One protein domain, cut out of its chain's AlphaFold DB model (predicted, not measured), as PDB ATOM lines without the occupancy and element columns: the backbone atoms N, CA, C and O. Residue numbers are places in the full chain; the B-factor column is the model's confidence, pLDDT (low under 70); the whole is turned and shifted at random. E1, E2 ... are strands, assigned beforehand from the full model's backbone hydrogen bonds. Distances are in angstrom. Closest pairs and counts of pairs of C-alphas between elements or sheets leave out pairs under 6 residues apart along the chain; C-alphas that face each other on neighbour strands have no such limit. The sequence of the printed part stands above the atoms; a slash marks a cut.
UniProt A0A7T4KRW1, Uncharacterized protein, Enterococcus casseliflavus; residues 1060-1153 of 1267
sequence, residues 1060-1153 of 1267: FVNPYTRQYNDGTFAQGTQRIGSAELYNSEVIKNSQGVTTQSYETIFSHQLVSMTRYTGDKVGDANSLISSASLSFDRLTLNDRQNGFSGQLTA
ATOM      1  N   PHE A1060     221.818 204.713 264.508       87.81
ATOM      2  CA  PHE A1060     221.268 204.552 263.157       87.81
ATOM      3  C   PHE A1060     219.756 204.806 263.192       87.81
ATOM      4  O   PHE A1060     219.057 204.180 263.985       87.81
ATOM      5  N   VAL A1061     219.252 205.704 262.338       89.00
ATOM      6  CA  VAL A1061     217.843 206.134 262.310       89.00
ATOM      7  C   VAL A1061     217.264 205.932 260.910       89.00
ATOM      8  O   VAL A1061     217.704 206.570 259.957       89.00
ATOM      9  N   ASN A1062     216.256 205.072 260.794       91.31
ATOM     10  CA  ASN A1062     215.574 204.744 259.546       91.31
ATOM     11  C   ASN A1062     214.081 205.125 259.621       91.31
ATOM     12  O   ASN A1062     213.284 204.356 260.172       91.31
ATOM     13  N   PRO A1063     213.677 206.301 259.104       92.62
ATOM     14  CA  PRO A1063     212.270 206.648 258.951       92.62
ATOM     15  C   PRO A1063     211.648 205.851 257.797       92.62
ATOM     16  O   PRO A1063     212.229 205.741 256.719       92.62
ATOM     17  N   TYR A1064     210.441 205.325 257.988       92.56
ATOM     18  CA  TYR A1064     209.747 204.539 256.971       92.56
ATOM     19  C   TYR A1064     208.269 204.900 256.862       92.56
ATOM     20  O   TYR A1064     207.647 205.485 257.753       92.56
ATOM     21  N   THR A1065     207.688 204.528 255.725       91.94
ATOM     22  CA  THR A1065     206.244 204.507 255.508       91.94
ATOM     23  C   THR A1065     205.888 203.195 254.828       91.94
ATOM     24  O   THR A1065     206.461 202.856 253.796       91.94
ATOM     25  N   ARG A1066     204.951 202.447 255.409       89.94
ATOM     26  CA  ARG A1066     204.486 201.162 254.885       89.94
ATOM     27  C   ARG A1066     202.986 201.228 254.656       89.94
ATOM     28  O   ARG A1066     202.231 201.449 255.595       89.94
ATOM     29  N   GLN A1067     202.553 201.014 253.422       89.75
ATOM     30  CA  GLN A1067     201.134 200.942 253.077       89.75
ATOM     31  C   GLN A1067     200.604 199.518 253.249       89.75
ATOM     32  O   GLN A1067     201.310 198.545 252.976       89.75
ATOM     33  N   TYR A1068     199.355 199.407 253.691       85.19
ATOM     34  CA  TYR A1068     198.630 198.151 253.829       85.19
ATOM     35  C   TYR A1068     197.553 198.028 252.746       85.19
ATOM     36  O   TYR A1068     197.065 199.022 252.206       85.19
ATOM     37  N   ASN A1069     197.154 196.790 252.441       85.88
ATOM     38  CA  ASN A1069     196.172 196.496 251.388       85.88
ATOM     39  C   ASN A1069     194.769 197.069 251.675       85.88
ATOM     40  O   ASN A1069     193.953 197.159 250.764       85.88
ATOM     41  N   ASP A1070     194.481 197.449 252.921       83.06
ATOM     42  CA  ASP A1070     193.215 198.051 253.356       83.06
ATOM     43  C   ASP A1070     193.185 199.590 253.228       83.06
ATOM     44  O   ASP A1070     192.210 200.231 253.618       83.06
ATOM     45  N   GLY A1071     194.245 200.193 252.674       80.88
ATOM     46  CA  GLY A1071     194.371 201.640 252.490       80.88
ATOM     47  C   GLY A1071     194.847 202.403 253.729       80.88
ATOM     48  O   GLY A1071     194.972 203.627 253.671       80.88
ATOM     49  N   THR A1072     195.133 201.717 254.839       88.62
ATOM     50  CA  THR A1072     195.859 202.302 255.973       88.62
ATOM     51  C   THR A1072     197.366 202.310 255.705       88.62
ATOM     52  O   THR A1072     197.873 201.593 254.838       88.62
ATOM     53  N   PHE A1073     198.114 203.134 256.436       89.94
ATOM     54  CA  PHE A1073     199.572 203.129 256.356       89.94
ATOM     55  C   PHE A1073     200.222 203.337 257.722       89.94
ATOM     56  O   PHE A1073     199.753 204.127 258.541       89.94
ATOM     57  N   ALA A1074     201.319 202.619 257.946       90.19
ATOM     58  CA  ALA A1074     202.231 202.849 259.050       90.19
ATOM     59  C   ALA A1074     203.241 203.926 258.665       90.19
ATOM     60  O   ALA A1074     203.787 203.908 257.560       90.19
ATOM     61  N   GLN A1075     203.516 204.834 259.590       93.19
ATOM     62  CA  GLN A1075     204.605 205.793 259.489       93.19
ATOM     63  C   GLN A1075     205.384 205.756 260.797       93.19
ATOM     64  O   GLN A1075     204.789 205.885 261.865       93.19
ATOM     65  N   GLY A1076     206.696 205.581 260.722       92.06
ATOM     66  CA  GLY A1076     207.490 205.384 261.924       92.06
ATOM     67  C   GLY A1076     208.981 205.519 261.702       92.06
ATOM     68  O   GLY A1076     209.441 205.854 260.610       92.06
ATOM     69  N   THR A1077     209.718 205.239 262.766       93.19
ATOM     70  CA  THR A1077     211.174 205.313 262.803       93.19
ATOM     71  C   THR A1077     211.727 204.073 263.489       93.19
ATOM     72  O   THR A1077     211.382 203.791 264.636       93.19
ATOM     73  N   GLN A1078     212.621 203.365 262.800       94.06
ATOM     74  CA  GLN A1078     213.473 202.334 263.389       94.06
ATOM     75  C   GLN A1078     214.788 202.968 263.839       94.06
ATOM     76  O   GLN A1078     215.397 203.732 263.091       94.06
ATOM     77  N   ARG A1079     215.228 202.659 265.057       92.50
ATOM     78  CA  ARG A1079     216.467 203.165 265.648       92.50
ATOM     79  C   ARG A1079     217.305 201.999 266.163       92.50
ATOM     80  O   ARG A1079     216.773 201.093 266.802       92.50
ATOM     81  N   ILE A1080     218.603 202.033 265.883       90.44
ATOM     82  CA  ILE A1080     219.603 201.135 266.471       90.44
ATOM     83  C   ILE A1080     220.602 202.021 267.205       90.44
ATOM     84  O   ILE A1080     221.319 202.796 266.572       90.44
ATOM     85  N   GLY A1081     220.623 201.944 268.530       87.19
ATOM     86  CA  GLY A1081     221.442 202.818 269.367       87.19
ATOM     87  C   GLY A1081     221.239 202.510 270.845       87.19
ATOM     88  O   GLY A1081     220.283 201.836 271.209       87.19
ATOM     89  N   SER A1082     222.155 202.963 271.703       82.19
ATOM     90  CA  SER A1082     222.032 202.814 273.168       82.19
ATOM     91  C   SER A1082     221.809 201.372 273.667       82.19
ATOM     92  O   SER A1082     221.169 201.169 274.692       82.19
ATOM     93  N   ALA A1083     222.360 200.374 272.961       84.25
ATOM     94  CA  ALA A1083     222.153 198.939 273.212       84.25
ATOM     95  C   ALA A1083     220.696 198.450 273.041       84.25
ATOM     96  O   ALA A1083     220.306 197.436 273.625       84.25
ATOM     97  N   GLU A1084     219.911 199.140 272.208       90.44
ATOM     98  CA  GLU A1084     218.514 198.815 271.921       90.44
ATOM     99  C   GLU A1084     218.221 198.827 270.411       90.44
ATOM    100  O   GLU A1084     218.771 199.625 269.641       90.44
ATOM    101  N   LEU A1085     217.315 197.942 269.987       93.94
ATOM    102  CA  LEU A1085     216.573 198.076 268.734       93.94
ATOM    103  C   LEU A1085     215.193 198.631 269.080       93.94
ATOM    104  O   LEU A1085     214.403 197.961 269.750       93.94
ATOM    105  N   TYR A1086     214.907 199.845 268.623       93.31
ATOM    106  CA  TYR A1086     213.682 200.570 268.939       93.31
ATOM    107  C   TYR A1086     212.879 200.857 267.670       93.31
ATOM    108  O   TYR A1086     213.421 201.332 266.675       93.31
ATOM    109  N   ASN A1087     211.576 200.604 267.701       93.50
ATOM    110  CA  ASN A1087     210.652 200.998 266.644       93.50
ATOM    111  C   ASN A1087     209.471 201.755 267.252       93.50
ATOM    112  O   ASN A1087     208.801 201.231 268.139       93.50
ATOM    113  N   SER A1088     209.191 202.949 266.731       92.06
ATOM    114  CA  SER A1088     207.993 203.722 267.065       92.06
ATOM    115  C   SER A1088     207.248 204.074 265.791       92.06
ATOM    116  O   SER A1088     207.827 204.652 264.869       92.06
ATOM    117  N   GLU A1089     205.973 203.704 265.726       93.62
ATOM    118  CA  GLU A1089     205.136 203.941 264.554       93.62
ATOM    119  C   GLU A1089     203.714 204.358 264.916       93.62
ATOM    120  O   GLU A1089     203.201 204.090 266.002       93.62
ATOM    121  N   VAL A1090     203.057 204.999 263.956       93.19
ATOM    122  CA  VAL A1090     201.636 205.335 263.988       93.19
ATOM    123  C   VAL A1090     200.927 204.689 262.806       93.19
ATOM    124  O   VAL A1090     201.454 204.680 261.694       93.19
ATOM    125  N   ILE A1091     199.710 204.196 263.026       91.88
ATOM    126  CA  ILE A1091     198.818 203.723 261.965       91.88
ATOM    127  C   ILE A1091     197.832 204.828 261.621       91.88
ATOM    128  O   ILE A1091     197.022 205.249 262.456       91.88
ATOM    129  N   LYS A1092     197.876 205.267 260.368       91.62
ATOM    130  CA  LYS A1092     196.985 206.280 259.814       91.62
ATOM    131  C   LYS A1092     195.968 205.643 258.876       91.62
ATOM    132  O   LYS A1092     196.290 204.723 258.127       91.62
ATOM    133  N   ASN A1093     194.731 206.130 258.923       89.44
ATOM    134  CA  ASN A1093     193.704 205.736 257.961       89.44
ATOM    135  C   ASN A1093     193.959 206.376 256.580       89.44
ATOM    136  O   ASN A1093     194.865 207.194 256.416       89.44
ATOM    137  N   SER A1094     193.128 206.051 255.589       83.12
ATOM    138  CA  SER A1094     193.222 206.595 254.223       83.12
ATOM    139  C   SER A1094     193.066 208.124 254.128       83.12
ATOM    140  O   SER A1094     193.383 208.711 253.098       83.12
ATOM    141  N   GLN A1095     192.615 208.780 255.202       84.44
ATOM    142  CA  GLN A1095     192.501 210.238 255.335       84.44
ATOM    143  C   GLN A1095     193.690 210.859 256.096       84.44
ATOM    144  O   GLN A1095     193.695 212.061 256.352       84.44
ATOM    145  N   GLY A1096     194.693 210.059 256.477       84.44
ATOM    146  CA  GLY A1096     195.889 210.505 257.197       84.44
ATOM    147  C   GLY A1096     195.711 210.680 258.709       84.44
ATOM    148  O   GLY A1096     196.639 211.142 259.375       84.44
ATOM    149  N   VAL A1097     194.557 210.305 259.269       89.88
ATOM    150  CA  VAL A1097     194.263 210.431 260.705       89.88
ATOM    151  C   VAL A1097     194.896 209.273 261.469       89.88
ATOM    152  O   VAL A1097     194.649 208.111 261.139       89.88
ATOM    153  N   THR A1098     195.676 209.578 262.509       91.06
ATOM    154  CA  THR A1098     196.263 208.565 263.395       91.06
ATOM    155  C   THR A1098     195.176 207.870 264.203       91.06
ATOM    156  O   THR A1098     194.455 208.494 264.977       91.06
ATOM    157  N   THR A1099     195.079 206.557 264.044       89.81
ATOM    158  CA  THR A1099     194.120 205.718 264.770       89.81
ATOM    159  C   THR A1099     194.774 205.011 265.952       89.81
ATOM    160  O   THR A1099     194.137 204.812 266.987       89.81
ATOM    161  N   GLN A1100     196.044 204.632 265.810       91.19
ATOM    162  CA  GLN A1100     196.797 203.840 266.780       91.19
ATOM    163  C   GLN A1100     198.286 204.154 266.680       91.19
ATOM    164  O   GLN A1100     198.752 204.649 265.650       91.19
ATOM    165  N   SER A1101     199.028 203.790 267.716       93.25
ATOM    166  CA  SER A1101     200.483 203.862 267.740       93.25
ATOM    167  C   SER A1101     201.082 202.632 268.402       93.25
ATOM    168  O   SER A1101     200.428 201.961 269.205       93.25
ATOM    169  N   TYR A1102     202.312 202.317 268.015       92.38
ATOM    170  CA  TYR A1102     203.024 201.122 268.430       92.38
ATOM    171  C   TYR A1102     204.436 201.479 268.867       92.38
ATOM    172  O   TYR A1102     205.086 202.357 268.296       92.38
ATOM    173  N   GLU A1103     204.904 200.749 269.867       93.50
ATOM    174  CA  GLU A1103     206.276 200.778 270.338       93.50
ATOM    175  C   GLU A1103     206.794 199.346 270.414       93.50
ATOM    176  O   GLU A1103     206.115 198.462 270.931       93.50
ATOM    177  N   THR A1104     207.978 199.096 269.867       93.75
ATOM    178  CA  THR A1104     208.674 197.813 269.989       93.75
ATOM    179  C   THR A1104     210.099 198.058 270.445       93.75
ATOM    180  O   THR A1104     210.795 198.888 269.860       93.75
ATOM    181  N   ILE A1105     210.527 197.325 271.469       94.19
ATOM    182  CA  ILE A1105     211.848 197.458 272.081       94.19
ATOM    183  C   ILE A1105     212.467 196.069 272.186       94.19
ATOM    184  O   ILE A1105     211.882 195.170 272.787       94.19
ATOM    185  N   PHE A1106     213.664 195.902 271.633       94.81
ATOM    186  CA  PHE A1106     214.551 194.789 271.962       94.81
ATOM    187  C   PHE A1106     215.769 195.368 272.663       94.81
ATOM    188  O   PHE A1106     216.577 196.056 272.037       94.81
ATOM    189  N   SER A1107     215.896 195.100 273.957       93.25
ATOM    190  CA  SER A1107     217.014 195.566 274.768       93.25
ATOM    191  C   SER A1107     217.699 194.404 275.471       93.25
ATOM    192  O   SER A1107     217.237 193.262 275.470       93.25
ATOM    193  N   HIS A1108     218.809 194.713 276.133       89.00
ATOM    194  CA  HIS A1108     219.507 193.764 276.991       89.00
ATOM    195  C   HIS A1108     218.709 193.358 278.251       89.00
ATOM    196  O   HIS A1108     219.150 192.475 278.988       89.00
ATOM    197  N   GLN A1109     217.579 194.017 278.536       89.62
ATOM    198  CA  GLN A1109     216.752 193.757 279.721       89.62
ATOM    199  C   GLN A1109     215.435 193.061 279.383       89.62
ATOM    200  O   GLN A1109     214.954 192.246 280.171       89.62
ATOM    201  N   LEU A1110     214.828 193.417 278.249       92.12
ATOM    202  CA  LEU A1110     213.515 192.922 277.868       92.12
ATOM    203  C   LEU A1110     213.288 192.998 276.359       92.12
ATOM    204  O   LEU A1110     213.908 193.786 275.645       92.12
ATOM    205  N   VAL A1111     212.322 192.211 275.904       95.50
ATOM    206  CA  VAL A1111     211.672 192.395 274.606       95.50
ATOM    207  C   VAL A1111     210.240 192.830 274.877       95.50
ATOM    208  O   VAL A1111     209.520 192.112 275.571       95.50
ATOM    209  N   SER A1112     209.813 193.982 274.366       94.25
ATOM    210  CA  SER A1112     208.435 194.461 274.504       94.25
ATOM    211  C   SER A1112     207.837 194.915 273.187       94.25
ATOM    212  O   SER A1112     208.512 195.423 272.294       94.25
ATOM    213  N   MET A1113     206.523 194.753 273.103       93.69
ATOM    214  CA  MET A1113     205.680 195.385 272.104       93.69
ATOM    215  C   MET A1113     204.449 195.961 272.793       93.69
ATOM    216  O   MET A1113     203.800 195.288 273.600       93.69
ATOM    217  N   THR A1114     204.130 197.207 272.473       92.12
ATOM    218  CA  THR A1114     203.041 197.949 273.100       92.12
ATOM    219  C   THR A1114     202.223 198.668 272.047       92.12
ATOM    220  O   THR A1114     202.771 199.241 271.110       92.12
ATOM    221  N   ARG A1115     200.901 198.653 272.214       92.44
ATOM    222  CA  ARG A1115     199.940 199.284 271.312       92.44
ATOM    223  C   ARG A1115     199.059 200.270 272.075       92.44
ATOM    224  O   ARG A1115     198.445 199.903 273.080       92.44
ATOM    225  N   TYR A1116     198.922 201.481 271.541       91.88
ATOM    226  CA  TYR A1116     198.147 202.580 272.115       91.88
ATOM    227  C   TYR A1116     197.061 203.087 271.153       91.88
ATOM    228  O   TYR A1116     197.122 202.891 269.938       91.88
ATOM    229  N   THR A1117     196.057 203.761 271.710       89.44
ATOM    230  CA  THR A1117     195.016 204.483 270.967       89.44
ATOM    231  C   THR A1117     195.538 205.856 270.546       89.44
ATOM    232  O   THR A1117     196.096 206.582 271.368       89.44
ATOM    233  N   GLY A1118     195.326 206.245 269.285       87.31
ATOM    234  CA  GLY A1118     195.851 207.506 268.755       87.31
ATOM    235  C   GLY A1118     197.383 207.541 268.727       87.31
ATOM    236  O   GLY A1118     198.034 206.509 268.588       87.31
ATOM    237  N   ASP A1119     197.969 208.729 268.851       85.56
ATOM    238  CA  ASP A1119     199.411 209.008 268.752       85.56
ATOM    239  C   ASP A1119     200.148 209.040 270.107       85.56
ATOM    240  O   ASP A1119     201.298 209.468 270.192       85.56
ATOM    241  N   LYS A1120     199.501 208.580 271.182       81.00
ATOM    242  CA  LYS A1120     199.965 208.742 272.568       81.00
ATOM    243  C   LYS A1120     200.868 207.599 273.050       81.00
ATOM    244  O   LYS A1120     200.550 206.923 274.030       81.00
ATOM    245  N   VAL A1121     201.991 207.374 272.368       79.56
ATOM    246  CA  VAL A1121     203.008 206.396 272.800       79.56
ATOM    247  C   VAL A1121     203.470 206.710 274.230       79.56
ATOM    248  O   VAL A1121     203.707 207.867 274.572       79.56
ATOM    249  N   GLY A1122     203.558 205.685 275.082       75.62
ATOM    250  CA  GLY A1122     203.951 205.815 276.490       75.62
ATOM    251  C   GLY A1122     202.829 206.222 277.458       75.62
ATOM    252  O   GLY A1122     203.016 206.135 278.671       75.62
ATOM    253  N   ASP A1123     201.643 206.608 276.975       83.19
ATOM    254  CA  ASP A1123     200.512 206.957 277.843       83.19
ATOM    255  C   ASP A1123     199.762 205.704 278.309       83.19
ATOM    256  O   ASP A1123     199.014 205.070 277.558       83.19
ATOM    257  N   ALA A1124     199.908 205.374 279.594       76.50
ATOM    258  CA  ALA A1124     199.236 204.235 280.210       76.50
ATOM    259  C   ALA A1124     197.706 204.281 280.051       76.50
ATOM    260  O   ALA A1124     197.085 203.225 279.937       76.50
ATOM    261  N   ASN A1125     197.083 205.466 280.008       81.00
ATOM    262  CA  ASN A1125     195.632 205.610 279.833       81.00
ATOM    263  C   ASN A1125     195.163 205.333 278.403       81.00
ATOM    264  O   ASN A1125     193.987 205.043 278.197       81.00
ATOM    265  N   SER A1126     196.083 205.385 277.443       83.81
ATOM    266  CA  SER A1126     195.824 205.119 276.030       83.81
ATOM    267  C   SER A1126     196.239 203.701 275.615       83.81
ATOM    268  O   SER A1126     196.037 203.326 274.462       83.81
ATOM    269  N   LEU A1127     196.790 202.903 276.540       85.81
ATOM    270  CA  LEU A1127     197.205 201.516 276.321       85.81
ATOM    271  C   LEU A1127     196.022 200.625 275.914       85.81
ATOM    272  O   LEU A1127     195.052 200.490 276.660       85.81
ATOM    273  N   ILE A1128     196.153 199.962 274.765       88.38
ATOM    274  CA  ILE A1128     195.222 198.930 274.293       88.38
ATOM    275  C   ILE A1128     195.708 197.559 274.771       88.38
ATOM    276  O   ILE A1128     194.973 196.824 275.427       88.38
ATOM    277  N   SER A1129     196.960 197.227 274.450       90.50
ATOM    278  CA  SER A1129     197.575 195.938 274.785       90.50
ATOM    279  C   SER A1129     199.099 196.038 274.833       90.50
ATOM    280  O   SER A1129     199.693 196.908 274.188       90.50
ATOM    281  N   SER A1130     199.734 195.144 275.588       90.50
ATOM    282  CA  SER A1130     201.184 194.959 275.582       90.50
ATOM    283  C   SER A1130     201.582 193.506 275.812       90.50
ATOM    284  O   SER A1130     200.882 192.734 276.470       90.50
ATOM    285  N   ALA A1131     202.743 193.146 275.279       91.62
ATOM    286  CA  ALA A1131     203.418 191.895 275.573       91.62
ATOM    287  C   ALA A1131     204.880 192.190 275.899       91.62
ATOM    288  O   ALA A1131     205.522 192.982 275.206       91.62
ATOM    289  N   SER A1132     205.411 191.563 276.947       92.44
ATOM    290  CA  SER A1132     206.826 191.672 277.286       92.44
ATOM    291  C   SER A1132     207.420 190.364 277.791       92.44
ATOM    292  O   SER A1132     206.764 189.581 278.481       92.44
ATOM    293  N   LEU A1133     208.684 190.143 277.443       92.94
ATOM    294  CA  LEU A1133     209.507 189.028 277.884       92.94
ATOM    295  C   LEU A1133     210.720 189.574 278.643       92.94
ATOM    296  O   LEU A1133     211.478 190.375 278.096       92.94
ATOM    297  N   SER A1134     210.902 189.120 279.881       90.69
ATOM    298  CA  SER A1134     212.117 189.295 280.688       90.69
ATOM    299  C   SER A1134     212.784 187.939 280.937       90.69
ATOM    300  O   SER A1134     212.269 186.900 280.528       90.69
ATOM    301  N   PHE A1135     213.924 187.935 281.634       88.50
ATOM    302  CA  PHE A1135     214.686 186.719 281.948       88.50
ATOM    303  C   PHE A1135     213.873 185.597 282.619       88.50
ATOM    304  O   PHE A1135     214.193 184.425 282.455       88.50
ATOM    305  N   ASP A1136     212.836 185.944 283.375       87.69
ATOM    306  CA  ASP A1136     212.091 185.037 284.248       87.69
ATOM    307  C   ASP A1136     210.574 185.048 284.013       87.69
ATOM    308  O   ASP A1136     209.848 184.295 284.675       87.69
ATOM    309  N   ARG A1137     210.072 185.892 283.098       87.44
ATOM    310  CA  ARG A1137     208.635 186.137 282.959       87.44
ATOM    311  C   ARG A1137     208.205 186.523 281.547       87.44
ATOM    312  O   ARG A1137     208.786 187.405 280.920       87.44
ATOM    313  N   LEU A1138     207.087 185.945 281.116       89.69
ATOM    314  CA  LEU A1138     206.270 186.429 280.004       89.69
ATOM    315  C   LEU A1138     205.043 187.156 280.569       89.69
ATOM    316  O   LEU A1138     204.280 186.571 281.336       89.69
ATOM    317  N   THR A1139     204.850 188.421 280.198       87.62
ATOM    318  CA  THR A1139     203.697 189.242 280.597       87.62
ATOM    319  C   THR A1139     202.843 189.555 279.380       87.62
ATOM    320  O   THR A1139     203.355 190.069 278.388       87.62
ATOM    321  N   LEU A1140     201.541 189.285 279.471       87.81
ATOM    322  CA  LEU A1140     200.552 189.643 278.457       87.81
ATOM    323  C   LEU A1140     199.479 190.512 279.111       87.81
ATOM    324  O   LEU A1140     198.892 190.119 280.122       87.81
ATOM    325  N   ASN A1141     199.241 191.689 278.547       84.25
ATOM    326  CA  ASN A1141     198.251 192.641 279.023       84.25
ATOM    327  C   ASN A1141     197.320 193.017 277.872       84.25
ATOM    328  O   ASN A1141     197.745 193.595 276.873       84.25
ATOM    329  N   ASP A1142     196.045 192.704 278.032       81.88
ATOM    330  CA  ASP A1142     194.958 193.134 277.172       81.88
ATOM    331  C   ASP A1142     193.966 193.925 278.024       81.88
ATOM    332  O   ASP A1142     193.033 193.388 278.636       81.88
ATOM    333  N   ARG A1143     194.195 195.241 278.080       75.75
ATOM    334  CA  ARG A1143     193.380 196.155 278.881       75.75
ATOM    335  C   ARG A1143     191.966 196.279 278.320       75.75
ATOM    336  O   ARG A1143     191.037 196.524 279.085       75.75
ATOM    337  N   GLN A1144     191.797 196.108 277.009       69.62
ATOM    338  CA  GLN A1144     190.504 196.234 276.342       69.62
ATOM    339  C   GLN A1144     189.569 195.067 276.685       69.62
ATOM    340  O   GLN A1144     188.370 195.286 276.848       69.62
ATOM    341  N   ASN A1145     190.117 193.859 276.848       73.19
ATOM    342  CA  ASN A1145     189.344 192.647 277.143       73.19
ATOM    343  C   ASN A1145     189.465 192.164 278.604       73.19
ATOM    344  O   ASN A1145     188.905 191.128 278.957       73.19
ATOM    345  N   GLY A1146     190.160 192.914 279.468       64.00
ATOM    346  CA  GLY A1146     190.240 192.653 280.912       64.00
ATOM    347  C   GLY A1146     191.164 191.498 281.314       64.00
ATOM    348  O   GLY A1146     191.074 191.022 282.445       64.00
ATOM    349  N   PHE A1147     192.048 191.047 280.421       61.31
ATOM    350  CA  PHE A1147     192.956 189.928 280.668       61.31
ATOM    351  C   PHE A1147     194.388 190.432 280.883       61.31
ATOM    352  O   PHE A1147     195.020 190.947 279.966       61.31
ATOM    353  N   SER A1148     194.916 190.255 282.095       68.75
ATOM    354  CA  SER A1148     196.327 190.486 282.425       68.75
ATOM    355  C   SER A1148     196.873 189.220 283.074       68.75
ATOM    356  O   SER A1148     196.438 188.858 284.165       68.75
ATOM    357  N   GLY A1149     197.797 188.534 282.403       74.75
ATOM    358  CA  GLY A1149     198.368 187.268 282.864       74.75
ATOM    359  C   GLY A1149     199.891 187.271 282.797       74.75
ATOM    360  O   GLY A1149     200.489 187.927 281.941       74.75
ATOM    361  N   GLN A1150     200.526 186.536 283.710       81.56
ATOM    362  CA  GLN A1150     201.975 186.348 283.739       81.56
ATOM    363  C   GLN A1150     202.295 184.857 283.814       81.56
ATOM    364  O   GLN A1150     201.724 184.152 284.641       81.56
ATOM    365  N   LEU A1151     203.212 184.395 282.963       85.44
ATOM    366  CA  LEU A1151     203.841 183.081 283.082       85.44
ATOM    367  C   LEU A1151     205.254 183.285 283.623       85.44
ATOM    368  O   LEU A1151     206.068 183.951 282.980       85.44
ATOM    369  N   THR A1152     205.544 182.742 284.799       84.31
ATOM    370  CA  THR A1152     206.851 182.844 285.458       84.31
ATOM    371  C   THR A1152     207.653 181.559 285.277       84.31
ATOM    372  O   THR A1152     207.094 180.471 285.121       84.31
ATOM    373  N   ALA A1153     208.983 181.655 285.355       82.88
ATOM    374  CA  ALA A1153     209.856 180.482 285.329       82.88
ATOM    375  C   ALA A1153     209.475 179.451 286.410       82.88
ATOM    376  O   ALA A1153     209.505 178.250 286.150       82.88
TER     377      ALA A1153
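What this domain is: This is residues 1060 to 1153 of the 1267 residues of an uncharacterized protein of Enterococcus casseliflavus (UniProt A0A7T4KRW1). A single twisted sheet of eight strands, one layer with no named helix over either of its faces, runs back and forth from E1 at one edge to E8 at the other. The strands lie side by side in chain order, longest near E4, and the loop of residues 1118 to 1126 between E5 and E6 reaches off one face. The printed part has 94 residues, 62 of them in eight named strands, E1 to E8; the class is all strand and the sheet is antiparallel throughout. It is a meander, each strand the antiparallel neighbour of the one before. The whole is only just compact, close to loose, with a radius of gyration of the C-alphas of 14.5 A and spans of 45 by 35 by 24 A.

How they stand to each other: E1, residues 1060 to 1067, is an edge strand and forms a hairpin with E2, residues 1073 to 1081, at 164 degrees between their directions; N 1062 and O 1078 are 2.8 A apart, within hydrogen-bond range. E2 and E3, residues 1084 to 1092, form the next hairpin, with N 1079 and O 1086 at 2.8 A. E3 and E4, residues 1098 to 1107, are antiparallel at 170 degrees, with N 1091 and O 1100 at 2.8 A. E4 is followed by E5, residues 1111 to 1117, with N 1114 and O 1103 at 2.8 A. E5 and E6, residues 1127 to 1133, form a hairpin at 177 degrees, with N 1133 and O 1111 at 2.8 A. E6 and E7, residues 1137 to 1142, have N 1130 and O 1141 at 2.8 A. E7 and E8, residues 1147 to 1152, stand at 176 degrees, with N 1142 and O 1147 at 2.8 A, and E8 is the other edge strand. E1 and E8 are apart.

Where its parts are: E1 begins at C-alpha 1060 (221.268, 204.552, 263.157) and is 22.8 A long. E2 is 25.4 A, E3 25.8 A and E4 27.0 A long. E4 begins at C-alpha 1098 (196.263, 208.565, 263.395). E5 is 20.9 A, E6 17.6 A, E7 16.4 A and E8 16.3 A long. E8 ends at C-alpha 1152 (206.851, 182.844, 285.458).

The domain as a whole: The two C-alphas farthest apart are those of Gln 1095 and Ala 1153, 45.7 A. From edge to edge the strands' lines turn by 43 degrees. The printed part has no cut and no long link; the link from E5 to E6, 9 residues, is short, and the other links are tight. The mean pLDDT of the printed part is 87.5, and residue 1144 and residues 1146 to 1148 are under 70.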